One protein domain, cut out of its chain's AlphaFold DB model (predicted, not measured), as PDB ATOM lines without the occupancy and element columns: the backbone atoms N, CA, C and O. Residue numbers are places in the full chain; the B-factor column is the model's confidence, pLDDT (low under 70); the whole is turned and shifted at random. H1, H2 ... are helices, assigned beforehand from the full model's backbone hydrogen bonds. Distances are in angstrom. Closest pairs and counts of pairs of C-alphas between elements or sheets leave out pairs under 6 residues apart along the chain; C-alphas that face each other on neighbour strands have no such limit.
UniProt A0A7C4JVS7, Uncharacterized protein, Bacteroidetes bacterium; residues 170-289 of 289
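This is residues 170 to 289 of the 289 residues of an uncharacterized protein of Bacteroidetes bacterium (UniProt A0A7C4JVS7). Two helices, H3 and H4, run side by side in opposite directions through the middle of a helical body, with H1 and the short H2 at one side of them and the long H6 at the other. H2 slants across H4, the five-residue H5 packs on H6 near the start of H3, and residues 284 to 289, of which 284 to 288 belong to H6, stick out as a free arm. The printed part has 120 residues with six named helices, in the order H1 to H6, and no named strand; the class is all helix. The whole is compact, with a radius of gyration of the C-alphas of 14.4 A and spans of 46 by 36 by 20 A.

Find C-alpha 174 at (109.529, 124.766, 186.124); from there H1 runs to residue 185, 16.1 A. Next look at residues 197 to 204 for H2, 10.5 A. H3, residues 211 to 227, covers 25.1 A. H4 begins with C-alpha 234 at (120.195, 141.486, 167.632) and runs to residue 246, 18.6 A. H5 is residues 249 to 253, 6.3 A. H6 takes residues 263 to 288, 37.9 A, and ends with C-alpha 288 at (126.344, 104.904, 173.746).

The helix packing is part aligned, part crossed: two touching pairs have a shallow tilt and two a steep one. With residues 181 to 185 alone, H1 touches H2 at a steep tilt of 49 degrees, opposite ways; the closest C-alphas, of Trp 184 and Leu 198, are 6.1 A apart. The same residues touch H3 at a shallow tilt of 23 degrees, the same way, where the closest C-alphas, of Ala 185 and Ala 216, are 6.1 A apart. H2 touches H4 at a steep tilt of 55 degrees, closest at the C-alphas of Leu 203 and Ala 242, 6.5 A. H3 and H4 are close but not clearly touching, 7.5 A at the closest C-alphas, of Thr 214 and Ala 243. H3 and H5 only just touch, with 3 pairs of C-alphas within 8 A, the closest those of Gln 211 and His 251, 6.7 A. H6 touches H4 with residues 268 to 279 alone, at a shallow tilt of 15 degrees, the same way; the closest C-alphas, of Ala 244 and Val 276, are 5.3 A apart. H6 touches H5 with residues 273 to 280 alone, closest at the C-alphas of Pro 249 and Val 276, 5.5 A. H1 and H6 are apart. In H1, H2, H3, H4, H5 and H6 every backbone O i to N i+4 pair is within hydrogen-bond range.

The C-alphas farthest apart, of His 227 and Gly 289, the chain's last residue, are 46.5 A apart. The printed part has no cut, and the link from H1 to H2, 11 residues, is long. The mean pLDDT of the printed part is 89.7; look for values under 70 at residues 255 to 259.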
ATOM      1  N   PRO A 170     115.544 132.231 187.482       72.12
ATOM      2  CA  PRO A 170     116.164 130.962 187.863       72.12
ATOM      3  C   PRO A 170     115.530 130.272 189.081       72.12
ATOM      4  O   PRO A 170     115.759 129.084 189.274       72.12
ATOM      5  N   ALA A 171     114.776 130.996 189.916       80.38
ATOM      6  CA  ALA A 171     114.189 130.478 191.154       80.38
ATOM      7  C   ALA A 171     112.728 130.021 190.999       80.38
ATOM      8  O   ALA A 171     112.163 129.458 191.936       80.38
ATOM      9  N   LEU A 172     112.096 130.263 189.845       84.12
ATOM     10  CA  LEU A 172     110.713 129.847 189.626       84.12
ATOM     11  C   LEU A 172     110.618 128.330 189.399       84.12
ATOM     12  O   LEU A 172     111.419 127.782 188.630       84.12
ATOM     13  N   PRO A 173     109.612 127.653 189.989       90.88
ATOM     14  CA  PRO A 173     109.295 126.270 189.654       90.88
ATOM     15  C   PRO A 173     109.074 126.106 188.148       90.88
ATOM     16  O   PRO A 173     108.416 126.947 187.529       90.88
ATOM     17  N   TYR A 174     109.581 125.011 187.572       89.69
ATOM     18  CA  TYR A 174     109.529 124.766 186.124       89.69
ATOM     19  C   TYR A 174     108.113 124.914 185.550       89.69
ATOM     20  O   TYR A 174     107.921 125.669 184.605       89.69
ATOM     21  N   ALA A 175     107.112 124.296 186.183       90.50
ATOM     22  CA  ALA A 175     105.721 124.344 185.726       90.50
ATOM     23  C   ALA A 175     105.136 125.770 185.688       90.50
ATOM     24  O   ALA A 175     104.319 126.092 184.827       90.50
ATOM     25  N   LEU A 176     105.541 126.643 186.616       90.19
ATOM     26  CA  LEU A 176     105.096 128.037 186.618       90.19
ATOM     27  C   LEU A 176     105.818 128.838 185.531       90.19
ATOM     28  O   LEU A 176     105.177 129.585 184.796       90.19
ATOM     29  N   TRP A 177     107.134 128.646 185.407       91.38
ATOM     30  CA  TRP A 177     107.934 129.265 184.351       91.38
ATOM     31  C   TRP A 177     107.410 128.898 182.956       91.38
ATOM     32  O   TRP A 177     107.182 129.790 182.141       91.38
ATOM     33  N   GLU A 178     107.151 127.612 182.714       91.50
ATOM     34  CA  GLU A 178     106.605 127.090 181.460       91.50
ATOM     35  C   GLU A 178     105.266 127.752 181.122       91.50
ATOM     36  O   GLU A 178     105.114 128.312 180.037       91.50
ATOM     37  N   ARG A 179     104.319 127.777 182.069       91.44
ATOM     38  CA  ARG A 179     103.011 128.421 181.870       91.44
ATOM     39  C   ARG A 179     103.135 129.902 181.512       91.44
ATOM     40  O   ARG A 179     102.451 130.354 180.597       91.44
ATOM     41  N   CYS A 180     103.989 130.652 182.210       89.12
ATOM     42  CA  CYS A 180     104.202 132.074 181.932       89.12
ATOM     43  C   CYS A 180     104.798 132.297 180.538       89.12
ATOM     44  O   CYS A 180     104.301 133.123 179.777       89.12
ATOM     45  N   VAL A 181     105.838 131.540 180.193       89.62
ATOM     46  CA  VAL A 181     106.528 131.659 178.906       89.62
ATOM     47  C   VAL A 181     105.607 131.293 177.745       89.62
ATOM     48  O   VAL A 181     105.581 132.018 176.753       89.62
ATOM     49  N   LEU A 182     104.806 130.233 177.873       91.69
ATOM     50  CA  LEU A 182     103.839 129.849 176.844       91.69
ATOM     51  C   LEU A 182     102.712 130.873 176.691       91.69
ATOM     52  O   LEU A 182     102.325 131.168 175.564       91.69
ATOM     53  N   ALA A 183     102.221 131.454 177.790       90.44
ATOM     54  CA  ALA A 183     101.215 132.513 177.729       90.44
ATOM     55  C   ALA A 183     101.744 133.761 177.002       90.44
ATOM     56  O   ALA A 183     101.045 134.346 176.183       90.44
ATOM     57  N   TRP A 184     102.995 134.155 177.251       89.44
ATOM     58  CA  TRP A 184     103.599 135.295 176.560       89.44
ATOM     59  C   TRP A 184     103.963 135.006 175.112       89.44
ATOM     60  O   TRP A 184     103.843 135.896 174.278       89.44
ATOM     61  N   ALA A 185     104.375 133.778 174.800       91.06
ATOM     62  CA  ALA A 185     104.736 133.373 173.445       91.06
ATOM     63  C   ALA A 185     103.570 133.503 172.446       91.06
ATOM     64  O   ALA A 185     103.822 133.597 171.245       91.06
ATOM     65  N   GLN A 186     102.324 133.547 172.935       90.62
ATOM     66  CA  GLN A 186     101.118 133.797 172.138       90.62
ATOM     67  C   GLN A 186     100.971 135.259 171.683       90.62
ATOM     68  O   GLN A 186     100.177 135.532 170.787       90.62
ATOM     69  N   SER A 187     101.698 136.201 172.291       91.12
ATOM     70  CA  SER A 187     101.640 137.627 171.959       91.12
ATOM     71  C   SER A 187     102.803 138.025 171.055       91.12
ATOM     72  O   SER A 187     103.967 137.834 171.399       91.12
ATOM     73  N   ASP A 188     102.495 138.641 169.918       86.81
ATOM     74  CA  ASP A 188     103.512 139.087 168.956       86.81
ATOM     75  C   ASP A 188     104.411 140.186 169.527       86.81
ATOM     76  O   ASP A 188     105.631 140.163 169.345       86.81
ATOM     77  N   ASP A 189     103.831 141.089 170.316       89.25
ATOM     78  CA  ASP A 189     104.551 142.172 170.988       89.25
ATOM     79  C   ASP A 189     105.603 141.642 171.973       89.25
ATOM     80  O   ASP A 189     106.635 142.281 172.206       89.25
ATOM     81  N   ALA A 190     105.389 140.442 172.523       89.75
ATOM     82  CA  ALA A 190     106.348 139.803 173.414       89.75
ATOM     83  C   ALA A 190     107.651 139.412 172.696       89.75
ATOM     84  O   ALA A 190     108.680 139.262 173.354       89.75
ATOM     85  N   TRP A 191     107.648 139.288 171.369       90.31
ATOM     86  CA  TRP A 191     108.835 138.964 170.573       90.31
ATOM     87  C   TRP A 191     109.539 140.197 170.003       90.31
ATOM     88  O   TRP A 191     110.708 140.113 169.638       90.31
ATOM     89  N   ALA A 192     108.861 141.346 169.951       88.81
ATOM     90  CA  ALA A 192     109.329 142.530 169.230       88.81
ATOM     91  C   ALA A 192     110.548 143.227 169.866       88.81
ATOM     92  O   ALA A 192     111.268 143.962 169.187       88.81
ATOM     93  N   SER A 193     110.788 143.026 171.166       90.75
ATOM     94  CA  SER A 193     111.816 143.754 171.915       90.75
ATOM     95  C   SER A 193     112.742 142.843 172.714       90.75
ATOM     96  O   SER A 193     112.306 141.914 173.390       90.75
ATOM     97  N   SER A 194     114.028 143.209 172.752       88.62
ATOM     98  CA  SER A 194     115.039 142.596 173.627       88.62
ATOM     99  C   SER A 194     114.743 142.771 175.121       88.62
ATOM    100  O   SER A 194     115.296 142.053 175.953       88.62
ATOM    101  N   THR A 195     113.894 143.741 175.466       90.06
ATOM    102  CA  THR A 195     113.508 144.070 176.842       90.06
ATOM    103  C   THR A 195     112.163 143.481 177.251       90.06
ATOM    104  O   THR A 195     111.723 143.723 178.375       90.06
ATOM    105  N   SER A 196     111.499 142.722 176.372       91.94
ATOM    106  CA  SER A 196     110.229 142.094 176.720       91.94
ATOM    107  C   SER A 196     110.416 141.076 177.852       91.94
ATOM    108  O   SER A 196     111.479 140.466 178.010       91.94
ATOM    109  N   ALA A 197     109.363 140.872 178.647       88.75
ATOM    110  CA  ALA A 197     109.395 139.910 179.746       88.75
ATOM    111  C   ALA A 197     109.714 138.488 179.251       88.75
ATOM    112  O   ALA A 197     110.496 137.783 179.888       88.75
ATOM    113  N   LEU A 198     109.178 138.111 178.085       91.25
ATOM    114  CA  LEU A 198     109.456 136.837 177.431       91.25
ATOM    115  C   LEU A 198     110.936 136.700 177.074       91.25
ATOM    116  O   LEU A 198     111.574 135.753 177.521       91.25
ATOM    117  N   VAL A 199     111.507 137.645 176.321       91.00
ATOM    118  CA  VAL A 199     112.903 137.551 175.866       91.00
ATOM    119  C   VAL A 199     113.858 137.518 177.055       91.00
ATOM    120  O   VAL A 199     114.758 136.679 177.108       91.00
ATOM    121  N   LEU A 200     113.622 138.355 178.066       89.56
ATOM    122  CA  LEU A 200     114.418 138.333 179.289       89.56
ATOM    123  C   LEU A 200     114.290 136.998 180.035       89.56
ATOM    124  O   LEU A 200     115.312 136.441 180.437       89.56
ATOM    125  N   ALA A 201     113.078 136.455 180.181       88.88
ATOM    126  CA  ALA A 201     112.863 135.158 180.819       88.88
ATOM    127  C   ALA A 201     113.550 134.022 180.049       88.88
ATOM    128  O   ALA A 201     114.177 133.159 180.665       88.88
ATOM    129  N   LEU A 202     113.487 134.039 178.717       91.62
ATOM    130  CA  LEU A 202     114.091 133.032 177.846       91.62
ATOM    131  C   LEU A 202     115.614 133.059 177.855       91.62
ATOM    132  O   LEU A 202     116.218 131.992 177.808       91.62
ATOM    133  N   LEU A 203     116.231 134.240 177.918       89.94
ATOM    134  CA  LEU A 203     117.689 134.381 177.948       89.94
ATOM    135  C   LEU A 203     118.266 134.120 179.348       89.94
ATOM    136  O   LEU A 203     119.379 133.605 179.480       89.94
ATOM    137  N   GLN A 204     117.514 134.430 180.407       88.31
ATOM    138  CA  GLN A 204     117.979 134.313 181.794       88.31
ATOM    139  C   GLN A 204     117.599 132.999 182.482       88.31
ATOM    140  O   GLN A 204     118.158 132.702 183.539       88.31
ATOM    141  N   SER A 205     116.664 132.214 181.933       85.19
ATOM    142  CA  SER A 205     116.273 130.941 182.551       85.19
ATOM    143  C   SER A 205     117.428 129.934 182.565       85.19
ATOM    144  O   SER A 205     118.389 130.050 181.813       85.19
ATOM    145  N   ILE A 206     117.340 128.929 183.428       83.00
ATOM    146  CA  ILE A 206     118.188 127.722 183.367       83.00
ATOM    147  C   ILE A 206     117.395 126.503 182.882       83.00
ATOM    148  O   ILE A 206     117.939 125.413 182.742       83.00
ATOM    149  N   HIS A 207     116.096 126.699 182.662       85.19
ATOM    150  CA  HIS A 207     115.141 125.651 182.355       85.19
ATOM    151  C   HIS A 207     115.232 125.232 180.883       85.19
ATOM    152  O   HIS A 207     115.432 126.097 180.019       85.19
ATOM    153  N   PRO A 208     115.059 123.932 180.581       88.88
ATOM    154  CA  PRO A 208     114.947 123.465 179.207       88.88
ATOM    155  C   PRO A 208     113.715 124.085 178.546       88.88
ATOM    156  O   PRO A 208     112.676 124.282 179.183       88.88
ATOM    157  N   TRP A 209     113.831 124.407 177.264       92.06
ATOM    158  CA  TRP A 209     112.735 125.030 176.530       92.06
ATOM    159  C   TRP A 209     111.672 123.989 176.158       92.06
ATOM    160  O   TRP A 209     112.024 122.959 175.575       92.06
ATOM    161  N   PRO A 210     110.384 124.234 176.467       90.88
ATOM    162  CA  PRO A 210     109.315 123.296 176.153       90.88
ATOM    163  C   PRO A 210     109.057 123.272 174.638       90.88
ATOM    164  O   PRO A 210     109.234 124.275 173.946       90.88
ATOM    165  N   GLN A 211     108.611 122.135 174.105       91.44
ATOM    166  CA  GLN A 211     108.366 121.966 172.665       91.44
ATOM    167  C   GLN A 211     107.401 123.011 172.060       91.44
ATOM    168  O   GLN A 211     107.694 123.534 170.979       91.44
ATOM    169  N   PRO A 212     106.288 123.398 172.719       92.94
ATOM    170  CA  PRO A 212     105.396 124.408 172.153       92.94
ATOM    171  C   PRO A 212     106.060 125.787 172.034       92.94
ATOM    172  O   PRO A 212     105.725 126.558 171.138       92.94
ATOM    173  N   LEU A 213     107.050 126.090 172.885       92.50
ATOM    174  CA  LEU A 213     107.805 127.337 172.797       92.50
ATOM    175  C   LEU A 213     108.695 127.374 171.553       92.50
ATOM    176  O   LEU A 213     108.795 128.425 170.929       92.50
ATOM    177  N   THR A 214     109.337 126.265 171.174       90.50
ATOM    178  CA  THR A 214     110.147 126.241 169.944       90.50
ATOM    179  C   THR A 214     109.303 126.468 168.698       90.50
ATOM    180  O   THR A 214     109.732 127.198 167.807       90.50
ATOM    181  N   ALA A 215     108.087 125.916 168.666       90.44
ATOM    182  CA  ALA A 215     107.137 126.177 167.590       90.44
ATOM    183  C   ALA A 215     106.707 127.655 167.571       90.44
ATOM    184  O   ALA A 215     106.747 128.293 166.525       90.44
ATOM    185  N   ALA A 216     106.383 128.232 168.734       92.19
ATOM    186  CA  ALA A 216     106.012 129.644 168.832       92.19
ATOM    187  C   ALA A 216     107.159 130.595 168.439       92.19
ATOM    188  O   ALA A 216     106.926 131.556 167.705       92.19
ATOM    189  N   LEU A 217     108.398 130.307 168.869       93.62
ATOM    190  CA  LEU A 217     109.594 131.051 168.459       93.62
ATOM    191  C   LEU A 217     109.727 131.037 166.934       93.62
ATOM    192  O   LEU A 217     109.985 132.078 166.336       93.62
ATOM    193  N   TRP A 218     109.537 129.872 166.313       90.75
ATOM    194  CA  TRP A 218     109.604 129.733 164.864       90.75
ATOM    195  C   TRP A 218     108.543 130.577 164.152       90.75
ATOM    196  O   TRP A 218     108.889 131.381 163.292       90.75
ATOM    197  N   THR A 219     107.274 130.485 164.554       90.81
ATOM    198  CA  THR A 219     106.191 131.279 163.949       90.81
ATOM    199  C   THR A 219     106.400 132.788 164.133       90.81
ATOM    200  O   THR A 219     106.123 133.586 163.235       90.81
ATOM    201  N   ALA A 220     106.896 133.225 165.294       91.88
ATOM    202  CA  ALA A 220     107.238 134.630 165.528       91.88
ATOM    203  C   ALA A 220     108.419 135.088 164.656       91.88
ATOM    204  O   ALA A 220     108.422 136.198 164.113       91.88
ATOM    205  N   TRP A 221     109.403 134.214 164.485       90.56
ATOM    206  CA  TRP A 221     110.558 134.462 163.645       90.56
ATOM    207  C   TRP A 221     110.197 134.574 162.161       90.56
ATOM    208  O   TRP A 221     110.601 135.547 161.528       90.56
ATOM    209  N   GLU A 222     109.400 133.648 161.620       90.12
ATOM    210  CA  GLU A 222     108.936 133.677 160.226       90.12
ATOM    211  C   GLU A 222     108.270 135.012 159.906       90.12
ATOM    212  O   GLU A 222     108.663 135.702 158.961       90.12
ATOM    213  N   ARG A 223     107.341 135.434 160.769       90.56
ATOM    214  CA  ARG A 223     106.673 136.729 160.646       90.56
ATOM    215  C   ARG A 223     107.673 137.876 160.687       90.56
ATOM    216  O   ARG A 223     107.634 138.735 159.812       90.56
ATOM    217  N   THR A 224     108.607 137.885 161.633       90.12
ATOM    218  CA  THR A 224     109.601 138.967 161.735       90.12
ATOM    219  C   THR A 224     110.515 139.025 160.508       90.12
ATOM    220  O   THR A 224     110.786 140.104 159.986       90.12
ATOM    221  N   SER A 225     110.952 137.870 160.005       89.12
ATOM    222  CA  SER A 225     111.817 137.773 158.827       89.12
ATOM    223  C   SER A 225     111.123 138.256 157.550       89.12
ATOM    224  O   SER A 225     111.770 138.885 156.715       89.12
ATOM    225  N   ALA A 226     109.806 138.053 157.437       88.94
ATOM    226  CA  ALA A 226     109.000 138.568 156.334       88.94
ATOM    227  C   ALA A 226     108.887 140.104 156.359       88.94
ATOM    228  O   ALA A 226     108.936 140.740 155.309       88.94
ATOM    229  N   HIS A 227     108.793 140.711 157.548       89.94
ATOM    230  CA  HIS A 227     108.729 142.171 157.707       89.94
ATOM    231  C   HIS A 227     110.107 142.850 157.629       89.94
ATOM    232  O   HIS A 227     110.202 144.037 157.333       89.94
ATOM    233  N   SER A 228     111.190 142.129 157.929       89.06
ATOM    234  CA  SER A 228     112.562 142.655 157.991       89.06
ATOM    235  C   SER A 228     113.541 141.723 157.277       89.06
ATOM    236  O   SER A 228     114.441 141.139 157.878       89.06
ATOM    237  N   ALA A 229     113.385 141.585 155.960       87.69
ATOM    238  CA  ALA A 229     114.186 140.652 155.163       87.69
ATOM    239  C   ALA A 229     115.697 140.971 155.163       87.69
ATOM    240  O   ALA A 229     116.524 140.071 155.024       87.69
ATOM    241  N   HIS A 230     116.076 142.241 155.324       90.44
ATOM    242  CA  HIS A 230     117.462 142.693 155.141       90.44
ATOM    243  C   HIS A 230     118.255 142.871 156.437       90.44
ATOM    244  O   HIS A 230     119.473 143.035 156.385       90.44
ATOM    245  N   THR A 231     117.602 142.835 157.597       91.88
ATOM    246  CA  THR A 231     118.251 143.065 158.889       91.88
ATOM    247  C   THR A 231     117.721 142.089 159.924       91.88
ATOM    248  O   THR A 231     116.517 141.911 160.077       91.88
ATOM    249  N   VAL A 232     118.636 141.461 160.664       90.94
ATOM    250  CA  VAL A 232     118.274 140.610 161.799       90.94
ATOM    251  C   VAL A 232     118.399 141.428 163.078       90.94
ATOM    252  O   VAL A 232     119.512 141.839 163.419       90.94
ATOM    253  N   PRO A 233     117.305 141.670 163.821       93.12
ATOM    254  CA  PRO A 233     117.411 142.317 165.118       93.12
ATOM    255  C   PRO A 233     118.296 141.490 166.059       93.12
ATOM    256  O   PRO A 233     118.191 140.266 166.125       93.12
ATOM    257  N   SER A 234     119.162 142.153 166.824       92.88
ATOM    258  CA  SER A 234     120.195 141.486 167.632       92.88
ATOM    259  C   SER A 234     119.651 140.491 168.666       92.88
ATOM    260  O   SER A 234     120.303 139.488 168.958       92.88
ATOM    261  N   HIS A 235     118.446 140.717 169.193       93.25
ATOM    262  CA  HIS A 235     117.809 139.785 170.123       93.25
ATOM    263  C   HIS A 235     117.440 138.452 169.466       93.25
ATOM    264  O   HIS A 235     117.495 137.430 170.139       93.25
ATOM    265  N   TRP A 236     117.154 138.417 168.159       94.25
ATOM    266  CA  TRP A 236     116.904 137.160 167.448       94.25
ATOM    267  C   TRP A 236     118.146 136.284 167.375       94.25
ATOM    268  O   TRP A 236     118.031 135.069 167.503       94.25
ATOM    269  N   HIS A 237     119.339 136.873 167.238       93.50
ATOM    270  CA  HIS A 237     120.582 136.106 167.352       93.50
ATOM    271  C   HIS A 237     120.703 135.454 168.729       93.50
ATOM    272  O   HIS A 237     120.971 134.261 168.820       93.50
ATOM    273  N   GLN A 238     120.442 136.217 169.791       93.56
ATOM    274  CA  GLN A 238     120.521 135.715 171.163       93.56
ATOM    275  C   GLN A 238     119.472 134.633 171.440       93.56
ATOM    276  O   GLN A 238     119.795 133.611 172.040       93.56
ATOM    277  N   LEU A 239     118.231 134.827 170.984       94.69
ATOM    278  CA  LEU A 239     117.142 133.865 171.154       94.69
ATOM    279  C   LEU A 239     117.427 132.558 170.426       94.69
ATOM    280  O   LEU A 239     117.285 131.499 171.026       94.69
ATOM    281  N   TRP A 240     117.866 132.615 169.169       94.69
ATOM    282  CA  TRP A 240     118.167 131.411 168.403       94.69
ATOM    283  C   TRP A 240     119.404 130.673 168.922       94.69
ATOM    284  O   TRP A 240     119.409 129.443 168.963       94.69
ATOM    285  N   GLN A 241     120.425 131.396 169.387       92.69
ATOM    286  CA  GLN A 241     121.555 130.789 170.093       92.69
ATOM    287  C   GLN A 241     121.102 130.125 171.399       92.69
ATOM    288  O   GLN A 241     121.466 128.981 171.662       92.69
ATOM    289  N   ALA A 242     120.263 130.791 172.197       93.50
ATOM    290  CA  ALA A 242     119.708 130.206 173.416       93.50
ATOM    291  C   ALA A 242     118.839 128.976 173.113       93.50
ATOM    292  O   ALA A 242     118.959 127.968 173.809       93.50
ATOM    293  N   ALA A 243     118.029 129.020 172.053       94.69
ATOM    294  CA  ALA A 243     117.226 127.895 171.594       94.69
ATOM    295  C   ALA A 243     118.117 126.699 171.236       94.69
ATOM    296  O   ALA A 243     117.883 125.607 171.750       94.69
ATOM    297  N   ALA A 244     119.183 126.908 170.453       94.75
ATOM    298  CA  ALA A 244     120.132 125.857 170.076       94.75
ATOM    299  C   ALA A 244     120.729 125.120 171.289       94.75
ATOM    300  O   ALA A 244     120.971 123.912 171.240       94.75
ATOM    301  N   LEU A 245     120.937 125.847 172.390       92.88
ATOM    302  CA  LEU A 245     121.509 125.318 173.626       92.88
ATOM    303  C   LEU A 245     120.468 124.707 174.577       92.88
ATOM    304  O   LEU A 245     120.819 123.838 175.370       92.88
ATOM    305  N   ARG A 246     119.204 125.154 174.542       92.50
ATOM    306  CA  ARG A 246     118.202 124.841 175.586       92.50
ATOM    307  C   ARG A 246     117.005 124.026 175.120       92.50
ATOM    308  O   ARG A 246     116.384 123.361 175.946       92.50
ATOM    309  N   ALA A 247     116.649 124.083 173.843       93.62
ATOM    310  CA  ALA A 247     115.595 123.244 173.285       93.62
ATOM    311  C   ALA A 247     116.126 121.850 172.963       93.62
ATOM    312  O   ALA A 247     117.317 121.688 172.724       93.62
ATOM    313  N   ALA A 248     115.271 120.833 172.932       93.25
ATOM    314  CA  ALA A 248     115.696 119.512 172.477       93.25
ATOM    315  C   ALA A 248     116.166 119.582 171.002       93.25
ATOM    316  O   ALA A 248     115.471 120.207 170.195       93.25
ATOM    317  N   PRO A 249     117.325 118.999 170.627       93.31
ATOM    318  CA  PRO A 249     117.854 119.121 169.266       93.31
ATOM    319  C   PRO A 249     116.890 118.636 168.180       93.31
ATOM    320  O   PRO A 249     116.779 119.266 167.130       93.31
ATOM    321  N   GLU A 250     116.155 117.561 168.453       91.94
ATOM    322  CA  GLU A 250     115.097 117.015 167.602       91.94
ATOM    323  C   GLU A 250     114.059 118.075 167.206       91.94
ATOM    324  O   GLU A 250     113.743 118.213 166.028       91.94
ATOM    325  N   HIS A 251     113.626 118.916 168.150       90.25
ATOM    326  CA  HIS A 251     112.617 119.946 167.893       90.25
ATOM    327  C   HIS A 251     113.119 121.065 166.975       90.25
ATOM    328  O   HIS A 251     112.317 121.745 166.345       90.25
ATOM    329  N   LEU A 252     114.433 121.289 166.910       89.19
ATOM    330  CA  LEU A 252     115.024 122.336 166.075       89.19
ATOM    331  C   LEU A 252     115.423 121.830 164.685       89.19
ATOM    332  O   LEU A 252     115.435 122.613 163.738       89.19
ATOM    333  N   LEU A 253     115.741 120.539 164.545       87.19
ATOM    334  CA  LEU A 253     116.144 119.950 163.264       87.19
ATOM    335  C   LEU A 253     114.966 119.744 162.306       87.19
ATOM    336  O   LEU A 253     115.140 119.920 161.098       87.19
ATOM    337  N   ASP A 254     113.783 119.404 162.821       81.56
ATOM    338  CA  ASP A 254     112.586 119.187 161.994       81.56
ATOM    339  C   ASP A 254     112.113 120.477 161.318       81.56
ATOM    340  O   ASP A 254     111.671 120.483 160.170       81.56
ATOM    341  N   VAL A 255     112.287 121.589 162.019       68.50
ATOM    342  CA  VAL A 255     111.760 122.897 161.648       68.50
ATOM    343  C   VAL A 255     112.566 123.552 160.507       68.50
ATOM    344  O   VAL A 255     112.056 124.377 159.760       68.50
ATOM    345  N   GLN A 256     113.821 123.151 160.288       66.75
ATOM    346  CA  GLN A 256     114.733 123.829 159.354       66.75
ATOM    347  C   GLN A 256     114.688 123.332 157.897       66.75
ATOM    348  O   GLN A 256     115.428 123.849 157.058       66.75
ATOM    349  N   ARG A 257     113.870 122.327 157.565       67.94
ATOM    350  CA  ARG A 257     113.927 121.655 156.251       67.94
ATOM    351  C   ARG A 257     113.222 122.392 155.106       67.94
ATOM    352  O   ARG A 257     113.420 122.005 153.959       67.94
ATOM    353  N   THR A 258     112.415 123.415 155.375       63.03
ATOM    354  CA  THR A 258     111.335 123.800 154.445       63.03
ATOM    355  C   THR A 258     111.448 125.156 153.753       63.03
ATOM    356  O   THR A 258     110.545 125.488 152.991       63.03
ATOM    357  N   SER A 259     112.519 125.936 153.931       66.06
ATOM    358  CA  SER A 259     112.426 127.359 153.569       66.06
ATOM    359  C   SER A 259     113.687 127.973 152.958       66.06
ATOM    360  O   SER A 259     114.807 127.766 153.428       66.06
ATOM    361  N   LEU A 260     113.469 128.779 151.913       79.06
ATOM    362  CA  LEU A 260     114.444 129.691 151.316       79.06
ATOM    363  C   LEU A 260     114.360 131.034 152.049       79.06
ATOM    364  O   LEU A 260     113.311 131.675 152.046       79.06
ATOM    365  N   TRP A 261     115.455 131.455 152.680       78.12
ATOM    366  CA  TRP A 261     115.484 132.651 153.527       78.12
ATOM    367  C   TRP A 261     116.268 133.790 152.882       78.12
ATOM    368  O   TRP A 261     117.225 133.531 152.146       78.12
ATOM    369  N   PRO A 262     115.951 135.054 153.214       84.50
ATOM    370  CA  PRO A 262     116.835 136.165 152.898       84.50
ATOM    371  C   PRO A 262     118.228 135.953 153.512       84.50
ATOM    372  O   PRO A 262     118.368 135.413 154.613       84.50
ATOM    373  N   TYR A 263     119.264 136.429 152.817       84.31
ATOM    374  CA  TYR A 263     120.672 136.149 153.127       84.31
ATOM    375  C   TYR A 263     121.089 136.285 154.611       84.31
ATOM    376  O   TYR A 263     121.685 135.344 155.142       84.31
ATOM    377  N   PRO A 264     120.792 137.383 155.343       86.69
ATOM    378  CA  PRO A 264     121.288 137.517 156.716       86.69
ATOM    379  C   PRO A 264     120.610 136.532 157.687       86.69
ATOM    380  O   PRO A 264     121.230 136.082 158.653       86.69
ATOM    381  N   TRP A 265     119.368 136.138 157.403       89.12
ATOM    382  CA  TRP A 265     118.644 135.123 158.163       89.12
ATOM    383  C   TRP A 265     119.181 133.718 157.882       89.12
ATOM    384  O   TRP A 265     119.336 132.925 158.810       89.12
ATOM    385  N   GLN A 266     119.550 133.430 156.630       90.38
ATOM    386  CA  GLN A 266     120.148 132.151 156.246       90.38
ATOM    387  C   GLN A 266     121.456 131.878 157.003       90.38
ATOM    388  O   GLN A 266     121.651 130.774 157.512       90.38
ATOM    389  N   THR A 267     122.325 132.884 157.135       91.31
ATOM    390  CA  THR A 267     123.590 132.759 157.877       91.31
ATOM    391  C   THR A 267     123.354 132.449 159.353       91.31
ATOM    392  O   THR A 267     123.964 131.523 159.891       91.31
ATOM    393  N   LEU A 268     122.433 133.169 160.008       91.69
ATOM    394  CA  LEU A 268     122.054 132.877 161.394       91.69
ATOM    395  C   LEU A 268     121.565 131.433 161.535       91.69
ATOM    396  O   LEU A 268     122.037 130.704 162.406       91.69
ATOM    397  N   MET A 269     120.637 131.019 160.675       91.12
ATOM    398  CA  MET A 269     120.040 129.691 160.757       91.12
ATOM    399  C   MET A 269     121.045 128.579 160.460       91.12
ATOM    400  O   MET A 269     120.968 127.526 161.091       91.12
ATOM    401  N   SER A 270     122.033 128.811 159.588       91.50
ATOM    402  CA  SER A 270     123.132 127.860 159.385       91.50
ATOM    403  C   SER A 270     123.947 127.672 160.661       91.50
ATOM    404  O   SER A 270     124.169 126.538 161.070       91.50
ATOM    405  N   HIS A 271     124.323 128.756 161.346       93.44
ATOM    406  CA  HIS A 271     125.049 128.654 162.616       93.44
ATOM    407  C   HIS A 271     124.246 127.906 163.684       93.44
ATOM    408  O   HIS A 271     124.781 127.041 164.375       93.44
ATOM    409  N   VAL A 272     122.952 128.209 163.804       93.25
ATOM    410  CA  VAL A 272     122.042 127.520 164.730       93.25
ATOM    411  C   VAL A 272     121.988 126.030 164.405       93.25
ATOM    412  O   VAL A 272     122.139 125.207 165.303       93.25
ATOM    413  N   ARG A 273     121.836 125.672 163.125       92.94
ATOM    414  CA  ARG A 273     121.834 124.283 162.655       92.94
ATOM    415  C   ARG A 273     123.119 123.555 163.020       92.94
ATOM    416  O   ARG A 273     123.054 122.433 163.514       92.94
ATOM    417  N   ASP A 274     124.268 124.181 162.793       94.75
ATOM    418  CA  ASP A 274     125.565 123.562 163.054       94.75
ATOM    419  C   ASP A 274     125.744 123.280 164.553       94.75
ATOM    420  O   ASP A 274     126.175 122.185 164.926       94.75
ATOM    421  N   VAL A 275     125.331 124.217 165.418       95.88
ATOM    422  CA  VAL A 275     125.331 124.038 166.881       95.88
ATOM    423  C   VAL A 275     124.373 122.923 167.303       95.88
ATOM    424  O   VAL A 275     124.763 122.040 168.068       95.88
ATOM    425  N   VAL A 276     123.139 122.917 166.791       95.25
ATOM    426  CA  VAL A 276     122.127 121.896 167.110       95.25
ATOM    427  C   VAL A 276     122.590 120.508 166.667       95.25
ATOM    428  O   VAL A 276     122.510 119.555 167.441       95.25
ATOM    429  N   ALA A 277     123.126 120.383 165.452       94.88
ATOM    430  CA  ALA A 277     123.644 119.126 164.927       94.88
ATOM    431  C   ALA A 277     124.857 118.637 165.728       94.88
ATOM    432  O   ALA A 277     124.961 117.448 166.034       94.88
ATOM    433  N   PHE A 278     125.765 119.543 166.108       96.81
ATOM    434  CA  PHE A 278     126.886 119.216 166.985       96.81
ATOM    435  C   PHE A 278     126.400 118.698 168.343       96.81
ATOM    436  O   PHE A 278     126.830 117.630 168.784       96.81
ATOM    437  N   ARG A 279     125.452 119.399 168.966       96.44
ATOM    438  CA  ARG A 279     124.859 119.016 170.249       96.44
ATOM    439  C   ARG A 279     124.131 117.670 170.174       96.44
ATOM    440  O   ARG A 279     124.316 116.835 171.054       96.44
ATOM    441  N   ALA A 280     123.378 117.411 169.105       95.81
ATOM    442  CA  ALA A 280     122.728 116.121 168.871       95.81
ATOM    443  C   ALA A 280     123.749 114.973 168.777       95.81
ATOM    444  O   ALA A 280     123.586 113.943 169.435       95.81
ATOM    445  N   ARG A 281     124.838 115.162 168.014       96.75
ATOM    446  CA  ARG A 281     125.940 114.185 167.931       96.75
ATOM    447  C   ARG A 281     126.592 113.951 169.289       96.75
ATOM    448  O   ARG A 281     126.832 112.803 169.649       96.75
ATOM    449  N   MET A 282     126.842 115.017 170.047       97.19
ATOM    450  CA  MET A 282     127.402 114.929 171.393       97.19
ATOM    451  C   MET A 282     126.510 114.083 172.308       97.19
ATOM    452  O   MET A 282     126.980 113.099 172.871       97.19
ATOM    453  N   LEU A 283     125.217 114.403 172.407       95.81
ATOM    454  CA  LEU A 283     124.274 113.638 173.230       95.81
ATOM    455  C   LEU A 283     124.202 112.167 172.806       95.81
ATOM    456  O   LEU A 283     124.117 111.286 173.657       95.81
ATOM    457  N   HIS A 284     124.265 111.888 171.505       96.19
ATOM    458  CA  HIS A 284     124.278 110.523 170.983       96.19
ATOM    459  C   HIS A 284     125.523 109.732 171.406       96.19
ATOM    460  O   HIS A 284     125.392 108.603 171.878       96.19
ATOM    461  N   VAL A 285     126.714 110.328 171.298       96.44
ATOM    462  CA  VAL A 285     127.977 109.718 171.759       96.44
ATOM    463  C   VAL A 285     127.904 109.406 173.255       96.44
ATOM    464  O   VAL A 285     128.114 108.266 173.663       96.44
ATOM    465  N   PHE A 286     127.471 110.377 174.065       96.19
ATOM    466  CA  PHE A 286     127.320 110.210 175.512       96.19
ATOM    467  C   PHE A 286     126.205 109.248 175.932       96.19
ATOM    468  O   PHE A 286     126.151 108.899 177.106       96.19
ATOM    469  N   ARG A 287     125.296 108.835 175.041       95.38
ATOM    470  CA  ARG A 287     124.300 107.784 175.324       95.38
ATOM    471  C   ARG A 287     124.858 106.379 175.086       95.38
ATOM    472  O   ARG A 287     124.386 105.453 175.736       95.38
ATOM    473  N   ARG A 288     125.821 106.216 174.170       94.88
ATOM    474  CA  ARG A 288     126.344 104.904 173.746       94.88
ATOM    475  C   ARG A 288     127.439 104.332 174.645       94.88
ATOM    476  O   ARG A 288     127.449 103.122 174.838       94.88
ATOM    477  N   GLY A 289     128.354 105.169 175.128       83.50
ATOM    478  CA  GLY A 289     129.373 104.786 176.119       83.50
ATOM    479  C   GLY A 289     128.864 105.055 177.514       83.50
ATOM    480  O   GLY A 289     129.021 104.217 178.423       83.50
TER     481      GLY A 289